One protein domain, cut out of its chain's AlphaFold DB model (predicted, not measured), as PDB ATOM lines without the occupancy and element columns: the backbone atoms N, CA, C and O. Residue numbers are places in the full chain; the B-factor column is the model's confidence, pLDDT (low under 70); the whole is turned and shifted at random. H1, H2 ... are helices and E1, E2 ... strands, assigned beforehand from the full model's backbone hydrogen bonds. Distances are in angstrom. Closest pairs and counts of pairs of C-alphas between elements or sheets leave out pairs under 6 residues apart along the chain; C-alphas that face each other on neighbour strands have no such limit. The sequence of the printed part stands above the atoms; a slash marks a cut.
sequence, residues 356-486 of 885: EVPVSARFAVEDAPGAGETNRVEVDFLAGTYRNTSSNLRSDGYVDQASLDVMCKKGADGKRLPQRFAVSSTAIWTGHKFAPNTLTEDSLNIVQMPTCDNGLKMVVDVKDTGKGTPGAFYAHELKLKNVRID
ATOM      1  N   GLU A 356     -36.140   1.297  54.669       82.50
ATOM      2  CA  GLU A 356     -35.226   0.833  53.621       82.50
ATOM      3  C   GLU A 356     -35.385   1.749  52.410       82.50
ATOM      4  O   GLU A 356     -36.479   1.871  51.866       82.50
ATOM      5  N   VAL A 357     -34.308   2.422  52.003       86.06
ATOM      6  CA  VAL A 357     -34.314   3.278  50.809       86.06
ATOM      7  C   VAL A 357     -33.544   2.563  49.698       86.06
ATOM      8  O   VAL A 357     -32.324   2.407  49.831       86.06
ATOM      9  N   PRO A 358     -34.208   2.092  48.629       86.44
ATOM     10  CA  PRO A 358     -33.554   1.321  47.581       86.44
ATOM     11  C   PRO A 358     -32.764   2.206  46.613       86.44
ATOM     12  O   PRO A 358     -33.111   3.360  46.364       86.44
ATOM     13  N   VAL A 359     -31.726   1.633  46.006       87.94
ATOM     14  CA  VAL A 359     -31.032   2.195  44.840       87.94
ATOM     15  C   VAL A 359     -30.407   1.068  44.027       87.94
ATOM     16  O   VAL A 359     -29.934   0.087  44.600       87.94
ATOM     17  N   SER A 360     -30.403   1.168  42.702       88.00
ATOM     18  CA  SER A 360     -29.785   0.157  41.845       88.00
ATOM     19  C   SER A 360     -28.731   0.729  40.907       88.00
ATOM     20  O   SER A 360     -28.786   1.885  40.485       88.00
ATOM     21  N   ALA A 361     -27.748  -0.106  40.587       90.12
ATOM     22  CA  ALA A 361     -26.758   0.161  39.561       90.12
ATOM     23  C   ALA A 361     -26.621  -1.063  38.663       90.12
ATOM     24  O   ALA A 361     -26.512  -2.193  39.134       90.12
ATOM     25  N   ARG A 362     -26.600  -0.822  37.361       88.25
ATOM     26  CA  ARG A 362     -26.391  -1.812  36.316       88.25
ATOM     27  C   ARG A 362     -25.184  -1.395  35.506       88.25
ATOM     28  O   ARG A 362     -25.043  -0.223  35.164       88.25
ATOM     29  N   PHE A 363     -24.318  -2.339  35.191       88.81
ATOM     30  CA  PHE A 363     -23.186  -2.083  34.315       88.81
ATOM     31  C   PHE A 363     -22.794  -3.355  33.582       88.81
ATOM     32  O   PHE A 363     -22.902  -4.457  34.111       88.81
ATOM     33  N   ALA A 364     -22.333  -3.175  32.354       88.44
ATOM     34  CA  ALA A 364     -21.756  -4.198  31.510       88.44
ATOM     35  C   ALA A 364     -20.378  -3.719  31.071       88.44
ATOM     36  O   ALA A 364     -20.247  -2.622  30.525       88.44
ATOM     37  N   VAL A 365     -19.349  -4.522  31.304       89.38
ATOM     38  CA  VAL A 365     -17.978  -4.241  30.867       89.38
ATOM     39  C   VAL A 365     -17.534  -5.334  29.909       89.38
ATOM     40  O   VAL A 365     -17.760  -6.515  30.159       89.38
ATOM     41  N   GLU A 366     -16.961  -4.933  28.778       87.69
ATOM     42  CA  GLU A 366     -16.426  -5.873  27.798       87.69
ATOM     43  C   GLU A 366     -15.265  -6.669  28.399       87.69
ATOM     44  O   GLU A 366     -14.406  -6.125  29.103       87.69
ATOM     45  N   ASP A 367     -15.262  -7.963  28.099       83.88
ATOM     46  CA  ASP A 367     -14.214  -8.883  28.497       83.88
ATOM     47  C   ASP A 367     -12.918  -8.602  27.720       83.88
ATOM     48  O   ASP A 367     -12.909  -8.406  26.497       83.88
ATOM     49  N   ALA A 368     -11.812  -8.534  28.452       75.50
ATOM     50  CA  ALA A 368     -10.511  -8.198  27.900       75.50
ATOM     51  C   ALA A 368      -9.827  -9.459  27.338       75.50
ATOM     52  O   ALA A 368     -10.018 -10.552  27.857       75.50
ATOM     53  N   PRO A 369      -8.988  -9.356  26.292       70.88
ATOM     54  CA  PRO A 369      -8.226 -10.509  25.824       70.88
ATOM     55  C   PRO A 369      -7.100 -10.869  26.813       70.88
ATOM     56  O   PRO A 369      -6.090 -10.163  26.862       70.88
ATOM     57  N   GLY A 370      -7.228 -11.991  27.524       69.19
ATOM     58  CA  GLY A 370      -6.211 -12.524  28.436       69.19
ATOM     59  C   GLY A 370      -6.843 -13.283  29.604       69.19
ATOM     60  O   GLY A 370      -7.929 -13.811  29.440       69.19
ATOM     61  N   ALA A 371      -6.133 -13.482  30.713       67.38
ATOM     62  CA  ALA A 371      -6.693 -14.191  31.865       67.38
ATOM     63  C   ALA A 371      -6.383 -13.437  33.158       67.38
ATOM     64  O   ALA A 371      -5.218 -13.125  33.439       67.38
ATOM     65  N   GLY A 372      -7.406 -13.249  33.992       68.25
ATOM     66  CA  GLY A 372      -7.278 -12.646  35.318       68.25
ATOM     67  C   GLY A 372      -7.316 -11.117  35.326       68.25
ATOM     68  O   GLY A 372      -6.834 -10.500  36.281       68.25
ATOM     69  N   GLU A 373      -7.872 -10.494  34.289       78.88
ATOM     70  CA  GLU A 373      -8.129  -9.060  34.238       78.88
ATOM     71  C   GLU A 373      -9.162  -8.634  35.285       78.88
ATOM     72  O   GLU A 373     -10.036  -9.385  35.712       78.88
ATOM     73  N   THR A 374      -9.053  -7.389  35.743       85.00
ATOM     74  CA  THR A 374     -10.022  -6.796  36.666       85.00
ATOM     75  C   THR A 374     -10.508  -5.481  36.091       85.00
ATOM     76  O   THR A 374      -9.731  -4.535  35.948       85.00
ATOM     77  N   ASN A 375     -11.799  -5.427  35.772       87.31
ATOM     78  CA  ASN A 375     -12.471  -4.213  35.355       87.31
ATOM     79  C   ASN A 375     -13.042  -3.488  36.583       87.31
ATOM     80  O   ASN A 375     -13.975  -3.971  37.219       87.31
ATOM     81  N   ARG A 376     -12.502  -2.312  36.913       91.75
ATOM     82  CA  ARG A 376     -12.989  -1.451  37.996       91.75
ATOM     83  C   ARG A 376     -14.018  -0.448  37.500       91.75
ATOM     84  O   ARG A 376     -13.695   0.429  36.696       91.75
ATOM     85  N   VAL A 377     -15.214  -0.501  38.067       92.44
ATOM     86  CA  VAL A 377     -16.325   0.413  37.798       92.44
ATOM     87  C   VAL A 377     -16.551   1.320  39.009       92.44
ATOM     88  O   VAL A 377     -16.785   0.843  40.118       92.44
ATOM     89  N   GLU A 378     -16.475   2.635  38.801       95.12
ATOM     90  CA  GLU A 378     -16.947   3.646  39.757       95.12
ATOM     91  C   GLU A 378     -18.396   4.001  39.411       95.12
ATOM     92  O   GLU A 378     -18.713   4.290  38.256       95.12
ATOM     93  N   VAL A 379     -19.271   3.972  40.408       95.38
ATOM     94  CA  VAL A 379     -20.691   4.316  40.313       95.38
ATOM     95  C   VAL A 379     -20.944   5.536  41.189       95.38
ATOM     96  O   VAL A 379     -20.604   5.535  42.373       95.38
ATOM     97  N   ASP A 380     -21.555   6.568  40.615       94.38
ATOM     98  CA  ASP A 380     -21.940   7.801  41.298       94.38
ATOM     99  C   ASP A 380     -23.466   7.919  41.289       94.38
ATOM    100  O   ASP A 380     -24.075   8.277  40.274       94.38
ATOM    101  N   PHE A 381     -24.085   7.603  42.430       92.06
ATOM    102  CA  PHE A 381     -25.538   7.653  42.571       92.06
ATOM    103  C   PHE A 381     -26.072   9.089  42.603       92.06
ATOM    104  O   PHE A 381     -27.220   9.300  42.238       92.06
ATOM    105  N   LEU A 382     -25.277  10.098  42.977       90.56
ATOM    106  CA  LEU A 382     -25.742  11.491  42.946       90.56
ATOM    107  C   LEU A 382     -25.849  12.021  41.520       90.56
ATOM    108  O   LEU A 382     -26.808  12.718  41.172       90.56
ATOM    109  N   ALA A 383     -24.858  11.693  40.697       87.88
ATOM    110  CA  ALA A 383     -24.840  12.062  39.292       87.88
ATOM    111  C   ALA A 383     -25.708  11.134  38.424       87.88
ATOM    112  O   ALA A 383     -26.050  11.517  37.308       87.88
ATOM    113  N   GLY A 384     -26.045   9.930  38.904       87.75
ATOM    114  CA  GLY A 384     -26.696   8.894  38.095       87.75
ATOM    115  C   GLY A 384     -25.775   8.385  36.982       87.75
ATOM    116  O   GLY A 384     -26.213   8.152  35.858       87.75
ATOM    117  N   THR A 385     -24.472   8.275  37.262       88.75
ATOM    118  CA  THR A 385     -23.454   7.929  36.253       88.75
ATOM    119  C   THR A 385     -22.574   6.772  36.701       88.75
ATOM    120  O   THR A 385     -22.407   6.523  37.894       88.75
ATOM    121  N   TYR A 386     -21.976   6.078  35.735       92.25
ATOM    122  CA  TYR A 386     -20.961   5.058  35.970       92.25
ATOM    123  C   TYR A 386     -19.731   5.330  35.097       92.25
ATOM    124  O   TYR A 386     -19.813   5.997  34.061       92.25
ATOM    125  N   ARG A 387     -18.578   4.798  35.503       90.62
ATOM    126  CA  ARG A 387     -17.333   4.890  34.741       90.62
ATOM    127  C   ARG A 387     -16.470   3.651  34.945       90.62
ATOM    128  O   ARG A 387     -16.087   3.351  36.072       90.62
ATOM    129  N   ASN A 388     -16.070   2.989  33.858       88.81
ATOM    130  CA  ASN A 388     -14.948   2.052  33.911       88.81
ATOM    131  C   ASN A 388     -13.643   2.856  34.056       88.81
ATOM    132  O   ASN A 388     -13.311   3.691  33.214       88.81
ATOM    133  N   THR A 389     -12.944   2.662  35.170       87.94
ATOM    134  CA  THR A 389     -11.717   3.398  35.528       87.94
ATOM    135  C   THR A 389     -10.446   2.612  35.226       87.94
ATOM    136  O   THR A 389      -9.363   3.189  35.175       87.94
ATOM    137  N   SER A 390     -10.575   1.304  35.016       82.31
ATOM    138  CA  SER A 390      -9.453   0.392  34.773       82.31
ATOM    139  C   SER A 390      -9.114   0.201  33.296       82.31
ATOM    140  O   SER A 390      -7.976  -0.128  32.969       82.31
ATOM    141  N   SER A 391     -10.081   0.406  32.398       78.00
ATOM    142  CA  SER A 391      -9.902   0.203  30.964       78.00
ATOM    143  C   SER A 391     -10.780   1.154  30.148       78.00
ATOM    144  O   SER A 391     -11.769   1.698  30.634       78.00
ATOM    145  N   ASN A 392     -10.406   1.348  28.881       81.19
ATOM    146  CA  ASN A 392     -11.213   2.071  27.891       81.19
ATOM    147  C   ASN A 392     -12.074   1.108  27.049       81.19
ATOM    148  O   ASN A 392     -12.471   1.453  25.936       81.19
ATOM    149  N   LEU A 393     -12.285  -0.119  27.537       82.81
ATOM    150  CA  LEU A 393     -13.091  -1.122  26.849       82.81
ATOM    151  C   LEU A 393     -14.551  -0.676  26.766       82.81
ATOM    152  O   LEU A 393     -15.004   0.191  27.526       82.81
ATOM    153  N   ARG A 394     -15.298  -1.257  25.820       86.50
ATOM    154  CA  ARG A 394     -16.710  -0.908  25.662       86.50
ATOM    155  C   ARG A 394     -17.446  -1.252  26.946       86.50
ATOM    156  O   ARG A 394     -17.214  -2.286  27.568       86.50
ATOM    157  N   SER A 395     -18.335  -0.362  27.346       87.62
ATOM    158  CA  SER A 395     -19.175  -0.580  28.509       87.62
ATOM    159  C   SER A 395     -20.542   0.033  28.293       87.62
ATOM    160  O   SER A 395     -20.710   0.940  27.474       87.62
ATOM    161  N   ASP A 396     -21.509  -0.497  29.017       86.44
ATOM    162  CA  ASP A 396     -22.860   0.030  29.127       86.44
ATOM    163  C   ASP A 396     -23.238   0.090  30.605       86.44
ATOM    164  O   ASP A 396     -22.626  -0.589  31.431       86.44
ATOM    165  N   GLY A 397     -24.220   0.901  30.961       83.50
ATOM    166  CA  GLY A 397     -24.626   1.006  32.348       83.50
ATOM    167  C   GLY A 397     -25.724   2.015  32.583       83.50
ATOM    168  O   GLY A 397     -25.962   2.937  31.805       83.50
ATOM    169  N   TYR A 398     -26.399   1.805  33.696       83.56
ATOM    170  CA  TYR A 398     -27.524   2.591  34.152       83.56
ATOM    171  C   TYR A 398     -27.464   2.658  35.674       83.56
ATOM    172  O   TYR A 398     -27.272   1.640  36.336       83.56
ATOM    173  N   VAL A 399     -27.605   3.851  36.238       84.81
ATOM    174  CA  VAL A 399     -27.497   4.081  37.680       84.81
ATOM    175  C   VAL A 399     -28.705   4.891  38.114       84.81
ATOM    176  O   VAL A 399     -28.952   5.961  37.558       84.81
ATOM    177  N   ASP A 400     -29.440   4.396  39.109       83.12
ATOM    178  CA  ASP A 400     -30.534   5.156  39.707       83.12
ATOM    179  C   ASP A 400     -29.974   6.431  40.344       83.12
ATOM    180  O   ASP A 400     -29.095   6.380  41.208       83.12
ATOM    181  N   GLN A 401     -30.488   7.587  39.930       83.38
ATOM    182  CA  GLN A 401     -30.091   8.843  40.544       83.38
ATOM    183  C   GLN A 401     -30.720   8.963  41.939       83.38
ATOM    184  O   GLN A 401     -31.941   8.938  42.092       83.38
ATOM    185  N   ALA A 402     -29.885   9.126  42.961       86.69
ATOM    186  CA  ALA A 402     -30.278   9.270  44.353       86.69
ATOM    187  C   ALA A 402     -30.063  10.705  44.849       86.69
ATOM    188  O   ALA A 402     -29.121  11.393  44.458       86.69
ATOM    189  N   SER A 403     -30.914  11.151  45.773       85.81
ATOM    190  CA  SER A 403     -30.767  12.442  46.452       85.81
ATOM    191  C   SER A 403     -30.087  12.274  47.809       85.81
ATOM    192  O   SER A 403     -30.449  11.384  48.581       85.81
ATOM    193  N   LEU A 404     -29.151  13.171  48.145       86.50
ATOM    194  CA  LEU A 404     -28.565  13.247  49.489       86.50
ATOM    195  C   LEU A 404     -29.623  13.522  50.563       86.50
ATOM    196  O   LEU A 404     -29.515  12.972  51.651       86.50
ATOM    197  N   ASP A 405     -30.648  14.323  50.278       83.56
ATOM    198  CA  ASP A 405     -31.679  14.645  51.274       83.56
ATOM    199  C   ASP A 405     -32.567  13.432  51.584       83.56
ATOM    200  O   ASP A 405     -33.019  13.252  52.717       83.56
ATOM    201  N   VAL A 406     -32.766  12.570  50.582       83.19
ATOM    202  CA  VAL A 406     -33.558  11.342  50.705       83.19
ATOM    203  C   VAL A 406     -32.731  10.209  51.295       83.19
ATOM    204  O   VAL A 406     -33.229   9.504  52.165       83.19
ATOM    205  N   MET A 407     -31.478  10.034  50.870       86.38
ATOM    206  CA  MET A 407     -30.601   8.970  51.365       86.38
ATOM    207  C   MET A 407     -30.026   9.304  52.739       86.38
ATOM    208  O   MET A 407     -30.105   8.493  53.652       86.38
ATOM    209  N   CYS A 408     -29.513  10.519  52.912       88.56
ATOM    210  CA  CYS A 408     -28.671  10.943  54.031       88.56
ATOM    211  C   CYS A 408     -29.373  11.950  54.949       88.56
ATOM    212  O   CYS A 408     -28.767  12.936  55.387       88.56
ATOM    213  N   LYS A 409     -30.655  11.697  55.223       89.31
ATOM    214  CA  LYS A 409     -31.528  12.554  56.028       89.31
ATOM    215  C   LYS A 409     -30.912  12.877  57.395       89.31
ATOM    216  O   LYS A 409     -30.263  12.043  58.034       89.31
ATOM    217  N   LYS A 410     -31.126  14.114  57.846       89.06
ATOM    218  CA  LYS A 410     -30.657  14.623  59.139       89.06
ATOM    219  C   LYS A 410     -31.814  14.771  60.123       89.06
ATOM    220  O   LYS A 410     -32.932  15.089  59.720       89.06
ATOM    221  N   GLY A 411     -31.530  14.542  61.401       83.56
ATOM    222  CA  GLY A 411     -32.453  14.792  62.503       83.56
ATOM    223  C   GLY A 411     -32.595  16.282  62.817       83.56
ATOM    224  O   GLY A 411     -31.906  17.135  62.253       83.56
ATOM    225  N   ALA A 412     -33.483  16.601  63.763       82.31
ATOM    226  CA  ALA A 412     -33.712  17.974  64.227       82.31
ATOM    227  C   ALA A 412     -32.471  18.615  64.883       82.31
ATOM    228  O   ALA A 412     -32.351  19.836  64.931       82.31
ATOM    229  N   ASP A 413     -31.535  17.798  65.364       81.00
ATOM    230  CA  ASP A 413     -30.244  18.207  65.925       81.00
ATOM    231  C   ASP A 413     -29.175  18.499  64.850       81.00
ATOM    232  O   ASP A 413     -28.034  18.835  65.175       81.00
ATOM    233  N   GLY A 414     -29.525  18.360  63.566       83.00
ATOM    234  CA  GLY A 414     -28.634  18.572  62.427       83.00
ATOM    235  C   GLY A 414     -27.634  17.438  62.182       83.00
ATOM    236  O   GLY A 414     -26.853  17.523  61.224       83.00
ATOM    237  N   LYS A 415     -27.644  16.371  62.994       84.88
ATOM    238  CA  LYS A 415     -26.820  15.175  62.778       84.88
ATOM    239  C   LYS A 415     -27.500  14.235  61.791       84.88
ATOM    240  O   LYS A 415     -28.715  14.265  61.613       84.88
ATOM    241  N   ARG A 416     -26.707  13.408  61.107       87.31
ATOM    242  CA  ARG A 416     -27.254  12.360  60.234       87.31
ATOM    243  C   ARG A 416     -27.944  11.302  61.082       87.31
ATOM    244  O   ARG A 416     -27.432  10.942  62.139       87.31
ATOM    245  N   LEU A 417     -29.086  10.832  60.598       91.00
ATOM    246  CA  LEU A 417     -29.810   9.738  61.231       91.00
ATOM    247  C   LEU A 417     -28.993   8.432  61.156       91.00
ATOM    248  O   LEU A 417     -28.190   8.281  60.225       91.00
ATOM    249  N   PRO A 418     -29.188   7.490  62.101       92.62
ATOM    250  CA  PRO A 418     -28.507   6.198  62.083       92.62
ATOM    251  C   PRO A 418     -28.803   5.461  60.785       92.62
ATOM    252  O   PRO A 418     -29.969   5.244  60.461       92.62
ATOM    253  N   GLN A 419     -27.767   5.088  60.035       92.12
ATOM    254  CA  GLN A 419     -27.949   4.465  58.728       92.12
ATOM    255  C   GLN A 419     -26.773   3.584  58.320       92.12
ATOM    256  O   GLN A 419     -25.636   3.827  58.734       92.12
ATOM    257  N   ARG A 420     -27.038   2.610  57.451       91.25
ATOM    258  CA  ARG A 420     -26.026   1.740  56.857       91.25
ATOM    259  C   ARG A 420     -26.486   1.213  55.503       91.25
ATOM    260  O   ARG A 420     -27.608   0.739  55.344       91.25
ATOM    261  N   PHE A 421     -25.575   1.259  54.536       90.38
ATOM    262  CA  PHE A 421     -25.798   0.698  53.211       90.38
ATOM    263  C   PHE A 421     -25.487  -0.798  53.197       90.38
ATOM    264  O   PHE A 421     -24.501  -1.244  53.789       90.38
ATOM    265  N   ALA A 422     -26.303  -1.553  52.472       88.06
ATOM    266  CA  ALA A 422     -26.098  -2.970  52.218       88.06
ATOM    267  C   ALA A 422     -26.504  -3.344  50.795       88.06
ATOM    268  O   ALA A 422     -27.315  -2.673  50.153       88.06
ATOM    269  N   VAL A 423     -25.909  -4.427  50.311       84.81
ATOM    270  CA  VAL A 423     -26.314  -5.073  49.065       84.81
ATOM    271  C   VAL A 423     -27.497  -5.966  49.390       84.81
ATOM    272  O   VAL A 423     -27.414  -6.776  50.308       84.81
ATOM    273  N   SER A 424     -28.586  -5.795  48.653       77.88
ATOM    274  CA  SER A 424     -29.782  -6.621  48.791       77.88
ATOM    275  C   SER A 424     -29.726  -7.826  47.857       77.88
ATOM    276  O   SER A 424     -29.966  -8.955  48.270       77.88
ATOM    277  N   SER A 425     -29.354  -7.610  46.593       75.50
ATOM    278  CA  SER A 425     -29.153  -8.702  45.638       75.50
ATOM    279  C   SER A 425     -28.182  -8.326  44.526       75.50
ATOM    280  O   SER A 425     -27.980  -7.148  44.209       75.50
ATOM    281  N   THR A 426     -27.590  -9.359  43.931       80.19
ATOM    282  CA  THR A 426     -26.799  -9.280  42.708       80.19
ATOM    283  C   THR A 426     -27.437 -10.186  41.658       80.19
ATOM    284  O   THR A 426     -27.875 -11.297  41.957       80.19
ATOM    285  N   ALA A 427     -27.547  -9.694  40.431       74.00
ATOM    286  CA  ALA A 427     -28.144 -10.411  39.311       74.00
ATOM    287  C   ALA A 427     -27.347 -10.155  38.030       74.00
ATOM    288  O   ALA A 427     -26.554  -9.218  37.951       74.00
ATOM    289  N   ILE A 428     -27.559 -10.994  37.019       75.88
ATOM    290  CA  ILE A 428     -26.988 -10.791  35.684       75.88
ATOM    291  C   ILE A 428     -27.898  -9.839  34.913       75.88
ATOM    292  O   ILE A 428     -29.098 -10.090  34.779       75.88
ATOM    293  N   TRP A 429     -27.329  -8.761  34.380       75.88
ATOM    294  CA  TRP A 429     -28.081  -7.790  33.592       75.88
ATOM    295  C   TRP A 429     -28.045  -8.160  32.109       75.88
ATOM    296  O   TRP A 429     -27.069  -7.897  31.418       75.88
ATOM    297  N   THR A 430     -29.127  -8.739  31.595       67.69
ATOM    298  CA  THR A 430     -29.225  -9.196  30.194       67.69
ATOM    299  C   THR A 430     -29.766  -8.138  29.228       67.69
ATOM    300  O   THR A 430     -29.753  -8.350  28.024       67.69
ATOM    301  N   GLY A 431     -30.236  -6.994  29.734       64.75
ATOM    302  CA  GLY A 431     -30.842  -5.920  28.935       64.75
ATOM    303  C   GLY A 431     -29.868  -4.827  28.489       64.75
ATOM    304  O   GLY A 431     -30.309  -3.724  28.174       64.75
ATOM    305  N   HIS A 432     -28.560  -5.083  28.540       73.75
ATOM    306  CA  HIS A 432     -27.543  -4.111  28.142       73.75
ATOM    307  C   HIS A 432     -27.479  -3.954  26.617       73.75
ATOM    308  O   HIS A 432     -27.804  -4.865  25.857       73.75
ATOM    309  N   LYS A 433     -26.974  -2.813  26.148       75.00
ATOM    310  CA  LYS A 433     -26.838  -2.429  24.733       75.00
ATOM    311  C   LYS A 433     -26.124  -3.459  23.845       75.00
ATOM    312  O   LYS A 433     -26.274  -3.416  22.627       75.00
ATOM    313  N   PHE A 434     -25.314  -4.335  24.436       76.38
ATOM    314  CA  PHE A 434     -24.496  -5.326  23.727       76.38
ATOM    315  C   PHE A 434     -24.977  -6.774  23.924       76.38
ATOM    316  O   PHE A 434     -24.259  -7.710  23.569       76.38
ATOM    317  N   ALA A 435     -26.166  -6.965  24.500       65.62
ATOM    318  CA  ALA A 435     -26.820  -8.266  24.575       65.62
ATOM    319  C   ALA A 435     -27.035  -8.851  23.157       65.62
ATOM    320  O   ALA A 435     -27.153  -8.083  22.196       65.62
ATOM    321  N   PRO A 436     -27.058 -10.190  22.982       67.75
ATOM    322  CA  PRO A 436     -27.095 -11.237  24.011       67.75
ATOM    323  C   PRO A 436     -25.715 -11.757  24.468       67.75
ATOM    324  O   PRO A 436     -25.649 -12.806  25.102       67.75
ATOM    325  N   ASN A 437     -24.606 -11.079  24.149       75.38
ATOM    326  CA  ASN A 437     -23.247 -11.557  24.452       75.38
ATOM    327  C   ASN A 437     -22.856 -11.380  25.938       75.38
ATOM    328  O   ASN A 437     -21.839 -10.756  26.245       75.38
ATOM    329  N   THR A 438     -23.663 -11.897  26.861       76.94
ATOM    330  CA  THR A 438     -23.448 -11.798  28.309       76.94
ATOM    331  C   THR A 438     -22.776 -13.062  28.845       76.94
ATOM    332  O   THR A 438     -23.228 -14.174  28.576       76.94
ATOM    333  N   LEU A 439     -21.705 -12.897  29.619       74.44
ATOM    334  CA  LEU A 439     -21.033 -13.979  30.333       74.44
ATOM    335  C   LEU A 439     -21.676 -14.193  31.706       74.44
ATOM    336  O   LEU A 439     -22.156 -13.250  32.332       74.44
ATOM    337  N   THR A 440     -21.688 -15.446  32.159       65.62
ATOM    338  CA  THR A 440     -22.303 -15.862  33.432       65.62
ATOM    339  C   THR A 440     -21.289 -16.374  34.461       65.62
ATOM    340  O   THR A 440     -21.685 -16.722  35.569       65.62
ATOM    341  N   GLU A 441     -20.007 -16.473  34.095       61.72
ATOM    342  CA  GLU A 441     -18.919 -16.968  34.950       61.72
ATOM    343  C   GLU A 441     -17.913 -15.847  35.245       61.72
ATOM    344  O   GLU A 441     -16.956 -15.624  34.504       61.72
ATOM    345  N   ASP A 442     -18.123 -15.131  36.344       68.50
ATOM    346  CA  ASP A 442     -17.234 -14.088  36.848       68.50
ATOM    347  C   ASP A 442     -17.210 -14.042  38.378       68.50
ATOM    348  O   ASP A 442     -17.892 -14.794  39.077       68.50
ATOM    349  N   SER A 443     -16.365 -13.161  38.916       73.19
ATOM    350  CA  SER A 443     -16.423 -12.804  40.330       73.19
ATOM    351  C   SER A 443     -16.522 -11.292  40.488       73.19
ATOM    352  O   SER A 443     -15.667 -10.541  40.014       73.19
ATOM    353  N   LEU A 444     -17.577 -10.853  41.170       83.69
ATOM    354  CA  LEU A 444     -17.830  -9.455  41.490       83.69
ATOM    355  C   LEU A 444     -17.396  -9.167  42.930       83.69
ATOM    356  O   LEU A 444     -17.821  -9.845  43.865       83.69
ATOM    357  N   ASN A 445     -16.562  -8.147  43.114       89.19
ATOM    358  CA  ASN A 445     -16.072  -7.713  44.418       89.19
ATOM    359  C   ASN A 445     -16.364  -6.225  44.635       89.19
ATOM    360  O   ASN A 445     -15.866  -5.368  43.907       89.19
ATOM    361  N   ILE A 446     -17.142  -5.897  45.664       90.44
ATOM    362  CA  ILE A 446     -17.444  -4.504  46.003       90.44
ATOM    363  C   ILE A 446     -16.314  -3.967  46.879       90.44
ATOM    364  O   ILE A 446     -16.180  -4.324  48.046       90.44
ATOM    365  N   VAL A 447     -15.490  -3.101  46.295       93.06
ATOM    366  CA  VAL A 447     -14.307  -2.512  46.939       93.06
ATOM    367  C   VAL A 447     -14.706  -1.412  47.916       93.06
ATOM    368  O   VAL A 447     -14.091  -1.251  48.968       93.06
ATOM    369  N   GLN A 448     -15.727  -0.634  47.559       94.19
ATOM    370  CA  GLN A 448     -16.223   0.469  48.369       94.19
ATOM    371  C   GLN A 448     -17.739   0.558  48.243       94.19
ATOM    372  O   GLN A 448     -18.256   0.726  47.141       94.19
ATOM    373  N   MET A 449     -18.434   0.501  49.378       92.81
ATOM    374  CA  MET A 449     -19.872   0.764  49.454       92.81
ATOM    375  C   MET A 449     -20.165   2.270  49.375       92.81
ATOM    376  O   MET A 449     -19.347   3.070  49.841       92.81
ATOM    377  N   PRO A 450     -21.332   2.673  48.841       93.69
ATOM    378  CA  PRO A 450     -21.768   4.059  48.920       93.69
ATOM    379  C   PRO A 450     -21.985   4.460  50.377       93.69
ATOM    380  O   PRO A 450     -22.529   3.698  51.174       93.69
ATOM    381  N   THR A 451     -21.556   5.668  50.727       91.94
ATOM    382  CA  THR A 451     -21.826   6.279  52.026       91.94
ATOM    383  C   THR A 451     -22.174   7.745  51.844       91.94
ATOM    384  O   THR A 451     -21.879   8.387  50.838       91.94
ATOM    385  N   CYS A 452     -22.790   8.329  52.857       89.50
ATOM    386  CA  CYS A 452     -23.080   9.752  52.824       89.50
ATOM    387  C   CYS A 452     -21.809  10.621  52.924       89.50
ATOM    388  O   CYS A 452     -21.841  11.795  52.558       89.50
ATOM    389  N   ASP A 453     -20.692  10.074  53.415       89.50
ATOM    390  CA  ASP A 453     -19.410  10.787  53.527       89.50
ATOM    391  C   ASP A 453     -18.598  10.756  52.235       89.50
ATOM    392  O   ASP A 453     -17.891  11.718  51.941       89.50
ATOM    393  N   ASN A 454     -18.733   9.698  51.431       91.94
ATOM    394  CA  ASN A 454     -18.057   9.602  50.138       91.94
ATOM    395  C   ASN A 454     -18.876  10.168  48.963       91.94
ATOM    396  O   ASN A 454     -18.452  10.044  47.817       91.94
ATOM    397  N   GLY A 455     -20.027  10.793  49.240       91.69
ATOM    398  CA  GLY A 455     -20.903  11.362  48.216       91.69
ATOM    399  C   GLY A 455     -21.727  10.318  47.459       91.69
ATOM    400  O   GLY A 455     -21.954  10.490  46.271       91.69
ATOM    401  N   LEU A 456     -22.161   9.243  48.127       93.88
ATOM    402  CA  LEU A 456     -22.903   8.125  47.529       93.88
ATOM    403  C   LEU A 456     -22.159   7.482  46.349       93.88
ATOM    404  O   LEU A 456     -22.746   7.175  45.312       93.88
ATOM    405  N   LYS A 457     -20.851   7.274  46.516       95.25
ATOM    406  CA  LYS A 457     -19.993   6.647  45.507       95.25
ATOM    407  C   LYS A 457     -19.700   5.197  45.842       95.25
ATOM    408  O   LYS A 457     -19.320   4.881  46.968       95.25
ATOM    409  N   MET A 458     -19.822   4.323  44.856       95.75
ATOM    410  CA  MET A 458     -19.522   2.899  44.976       95.75
ATOM    411  C   MET A 458     -18.410   2.518  44.002       95.75
ATOM    412  O   MET A 458     -18.357   3.022  42.882       95.75
ATOM    413  N   VAL A 459     -17.526   1.614  44.418       95.25
ATOM    414  CA  VAL A 459     -16.465   1.070  43.561       95.25
ATOM    415  C   VAL A 459     -16.581  -0.443  43.543       95.25
ATOM    416  O   VAL A 459     -16.594  -1.078  44.600       95.25
ATOM    417  N   VAL A 460     -16.646  -1.011  42.344       93.25
ATOM    418  CA  VAL A 460     -16.820  -2.446  42.116       93.25
ATOM    419  C   VAL A 460     -15.736  -2.951  41.178       93.25
ATOM    420  O   VAL A 460     -15.459  -2.330  40.156       93.25
ATOM    421  N   ASP A 461     -15.138  -4.082  41.525       90.81
ATOM    422  CA  ASP A 461     -14.196  -4.815  40.691       90.81
ATOM    423  C   ASP A 461     -14.906  -6.039  40.102       90.81
ATOM    424  O   ASP A 461     -15.393  -6.899  40.835       90.81
ATOM    425  N   VAL A 462     -14.956  -6.113  38.776       87.38
ATOM    426  CA  VAL A 462     -15.405  -7.281  38.013       87.38
ATOM    427  C   VAL A 462     -14.166  -8.032  37.566       87.38
ATOM    428  O   VAL A 462     -13.391  -7.527  36.749       87.38
ATOM    429  N   LYS A 463     -13.936  -9.207  38.140       81.94
ATOM    430  CA  LYS A 463     -12.747 -10.004  37.854       81.94
ATOM    431  C   LYS A 463     -13.082 -11.106  36.858       81.94
ATOM    432  O   LYS A 463     -13.930 -11.955  37.139       81.94
ATOM    433  N   ASP A 464     -12.349 -11.092  35.749       76.31
ATOM    434  CA  ASP A 464     -12.370 -12.139  34.739       76.31
ATOM    435  C   ASP A 464     -11.830 -13.448  35.339       76.31
ATOM    436  O   ASP A 464     -10.752 -13.489  35.949       76.31
ATOM    437  N   THR A 465     -12.613 -14.517  35.199       67.56
ATOM    438  CA  THR A 465     -12.241 -15.871  35.633       67.56
ATOM    439  C   THR A 465     -11.894 -16.795  34.458       67.56
ATOM    440  O   THR A 465     -11.453 -17.927  34.677       67.56
ATOM    441  N   GLY A 466     -12.035 -16.305  33.222       68.94
ATOM    442  CA  GLY A 466     -11.836 -17.020  31.969       68.94
ATOM    443  C   GLY A 466     -10.502 -16.732  31.271       68.94
ATOM    444  O   GLY A 466      -9.498 -16.376  31.885       68.94
ATOM    445  N   LYS A 467     -10.471 -17.007  29.958       66.94
ATOM    446  CA  LYS A 467      -9.319 -16.777  29.059       66.94
ATOM    447  C   LYS A 467      -9.545 -15.600  28.096       66.94
ATOM    448  O   LYS A 467      -8.842 -15.520  27.083       66.94
ATOM    449  N   GLY A 468     -10.530 -14.749  28.386       69.88
ATOM    450  CA  GLY A 468     -10.940 -13.640  27.535       69.88
ATOM    451  C   GLY A 468     -11.741 -14.094  26.310       69.88
ATOM    452  O   GLY A 468     -11.242 -14.827  25.452       69.88
ATOM    453  N   THR A 469     -12.979 -13.626  26.182       74.50
ATOM    454  CA  THR A 469     -13.858 -13.825  25.020       74.50
ATOM    455  C   THR A 469     -14.170 -12.469  24.380       74.50
ATOM    456  O   THR A 469     -15.121 -11.799  24.783       74.50
ATOM    457  N   PRO A 470     -13.399 -12.035  23.364       75.56
ATOM    458  CA  PRO A 470     -13.594 -10.730  22.739       75.56
ATOM    459  C   PRO A 470     -15.029 -10.527  22.235       75.56
ATOM    460  O   PRO A 470     -15.560 -11.353  21.492       75.56
ATOM    461  N   GLY A 471     -15.642  -9.401  22.605       77.38
ATOM    462  CA  GLY A 471     -17.027  -9.077  22.255       77.38
ATOM    463  C   GLY A 471     -18.091  -9.669  23.184       77.38
ATOM    464  O   GLY A 471     -19.275  -9.413  22.946       77.38
ATOM    465  N   ALA A 472     -17.687 -10.408  24.220       83.50
ATOM    466  CA  ALA A 472     -18.534 -10.797  25.338       83.50
ATOM    467  C   ALA A 472     -18.421  -9.794  26.499       83.50
ATOM    468  O   ALA A 472     -17.458  -9.029  26.583       83.50
ATOM    469  N   PHE A 473     -19.437  -9.752  27.357       85.88
ATOM    470  CA  PHE A 473     -19.582  -8.753  28.412       85.88
ATOM    471  C   PHE A 473     -19.908  -9.405  29.751       85.88
ATOM    472  O   PHE A 473     -20.819 -10.227  29.837       85.88
ATOM    473  N   TYR A 474     -19.232  -8.955  30.802       85.69
ATOM    474  CA  TYR A 474     -19.640  -9.200  32.181       85.69
ATOM    475  C   TYR A 474     -20.655  -8.138  32.579       85.69
ATOM    476  O   TYR A 474     -20.321  -6.949  32.618       85.69
ATOM    477  N   ALA A 475     -21.904  -8.547  32.796       84.25
ATOM    478  CA  ALA A 475     -23.016  -7.633  33.015       84.25
ATOM    479  C   ALA A 475     -23.754  -7.947  34.313       84.25
ATOM    480  O   ALA A 475     -24.351  -9.012  34.472       84.25
ATOM    481  N   HIS A 476     -23.771  -6.973  35.216       84.69
ATOM    482  CA  HIS A 476     -24.348  -7.116  36.543       84.69
ATOM    483  C   HIS A 476     -25.404  -6.060  36.824       84.69
ATOM    484  O   HIS A 476     -25.297  -4.906  36.408       84.69
ATOM    485  N   GLU A 477     -26.394  -6.464  37.606       84.25
ATOM    486  CA  GLU A 477     -27.318  -5.611  38.328       84.25
ATOM    487  C   GLU A 477     -27.037  -5.754  39.826       84.25
ATOM    488  O   GLU A 477     -27.078  -6.851  40.382       84.25
ATOM    489  N   LEU A 478     -26.754  -4.633  40.480       85.88
ATOM    490  CA  LEU A 478     -26.615  -4.523  41.924       85.88
ATOM    491  C   LEU A 478     -27.812  -3.752  42.464       85.88
ATOM    492  O   LEU A 478     -27.991  -2.574  42.143       85.88
ATOM    493  N   LYS A 479     -28.612  -4.397  43.313       85.31
ATOM    494  CA  LYS A 479     -29.639  -3.723  44.110       85.31
ATOM    495  C   LYS A 479     -29.088  -3.486  45.502       85.31
ATOM    496  O   LYS A 479     -28.718  -4.426  46.207       85.31
ATOM    497  N   LEU A 480     -29.035  -2.224  45.895       88.62
ATOM    498  CA  LEU A 480     -28.595  -1.785  47.206       88.62
ATOM    499  C   LEU A 480     -29.763  -1.167  47.963       88.62
ATOM    500  O   LEU A 480     -30.767  -0.736  47.394       88.62
ATOM    501  N   LYS A 481     -29.589  -1.095  49.273       87.81
ATOM    502  CA  LYS A 481     -30.496  -0.411  50.183       87.81
ATOM    503  C   LYS A 481     -29.697   0.392  51.192       87.81
ATOM    504  O   LYS A 481     -28.635  -0.041  51.642       87.81
ATOM    505  N   ASN A 482     -30.224   1.547  51.566       91.19
ATOM    506  CA  ASN A 482     -29.824   2.245  52.776       91.19
ATOM    507  C   ASN A 482     -30.840   1.925  53.873       91.19
ATOM    508  O   ASN A 482     -31.997   2.340  53.776       91.19
ATOM    509  N   VAL A 483     -30.422   1.177  54.892       89.12
ATOM    510  CA  VAL A 483     -31.242   0.915  56.078       89.12
ATOM    511  C   VAL A 483     -31.018   2.059  57.051       89.12
ATOM    512  O   VAL A 483     -29.884   2.293  57.467       89.12
ATOM    513  N   ARG A 484     -32.080   2.782  57.408       90.50
ATOM    514  CA  ARG A 484     -32.011   3.977  58.257       90.50
ATOM    515  C   ARG A 484     -33.055   3.942  59.359       90.50
ATOM    516  O   ARG A 484     -34.153   3.444  59.150       90.50
ATOM    517  N   ILE A 485     -32.740   4.522  60.511       90.31
ATOM    518  CA  ILE A 485     -33.698   4.726  61.598       90.31
ATOM    519  C   ILE A 485     -34.211   6.170  61.540       90.31
ATOM    520  O   ILE A 485     -33.482   7.119  61.824       90.31
ATOM    521  N   ASP A 486     -35.470   6.344  61.135       87.00
ATOM    522  CA  ASP A 486     -36.115   7.653  60.953       87.00
ATOM    523  C   ASP A 486     -36.667   8.254  62.251       87.00
ATOM    524  O   ASP A 486     -37.056   9.424  62.278       87.00
TER     525      ASP A 486
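AT A GLANCE: This is residues 356 to 486 of the 885 residues of an uncharacterized protein of Entamoeba histolytica HM-1:IMSS-B (UniProt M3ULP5). Two twisted four-stranded sheets lie face to face as a sandwich drawn out into a rod, with E4 E1 E8 E5 making one layer and E3 E2 E7 E6 the other. A tiny helix, H1, and the loop at Ala 412 lie toward one end of the rod, and the loop at Lys 467 lies at the other. The 131 printed residues are mostly strand, in the order E1 E2 E3 E4 H1 E5 E6 E7 E8, with both sheets antiparallel. The whole is compact, with a radius of gyration of the C-alphas of 15.9 A and spans of 55 by 23 by 21 A.

HOW THE PARTS SIT: One strongly twisted sheet runs E4, residues 395 to 399, E1, 356 to 366, E8, 473 to 486, and E5, 419 to 428. Across the antiparallel neighbours E4 and E1, N 364 and O 396 are within hydrogen-bond range at 2.8 A; across E1 and E8, N 359 and O 480 are within hydrogen-bond range at 2.9 A; and across E8 and E5, N 422 and O 481 are within hydrogen-bond range at 2.9 A. H1, residues 404 to 407, only grazes this sheet with residues 406 to 407; it is too short for an O i to N i+4 pair, and its one O i to N i+3 pair is not within range. The facing sheet, its strands at 31 degrees to the first's, runs E3, residues 385 to 388, E2, 374 to 380, E7, 457 to 464, and E6, 442 to 448. E2 and E3 form a hairpin, with N 378 and O 387 2.8 A apart; E6 and E7 form another, with N 445 and O 461 2.8 A apart. N 377 and O 460 of E2 and E7 are 2.8 A apart. Between the sheets, the closest C-alphas of E3 and E4 are those of Thr 385 and Val 399, 5.8 A apart.

IN THESE COORDINATES: E1 begins at C-alpha 356 (-35.226, 0.833, 53.621) and is 32.6 A long. E8, the longest strand, measures 40.0 A and ends at C-alpha 486 (-36.115, 7.653, 60.953). E5 measures 27.7 A and E7 23.0 A.

THE WHOLE: The C-alphas of Ala 412 and Lys 467 are the farthest apart, 55.1 A. The printed part has no cut; the links H1 to E5 and E5 to E6 are long. Confidence is under 70 at residues 370 to 372, 430 to 431, 435 to 436, 440 to 442 and 465 to 468.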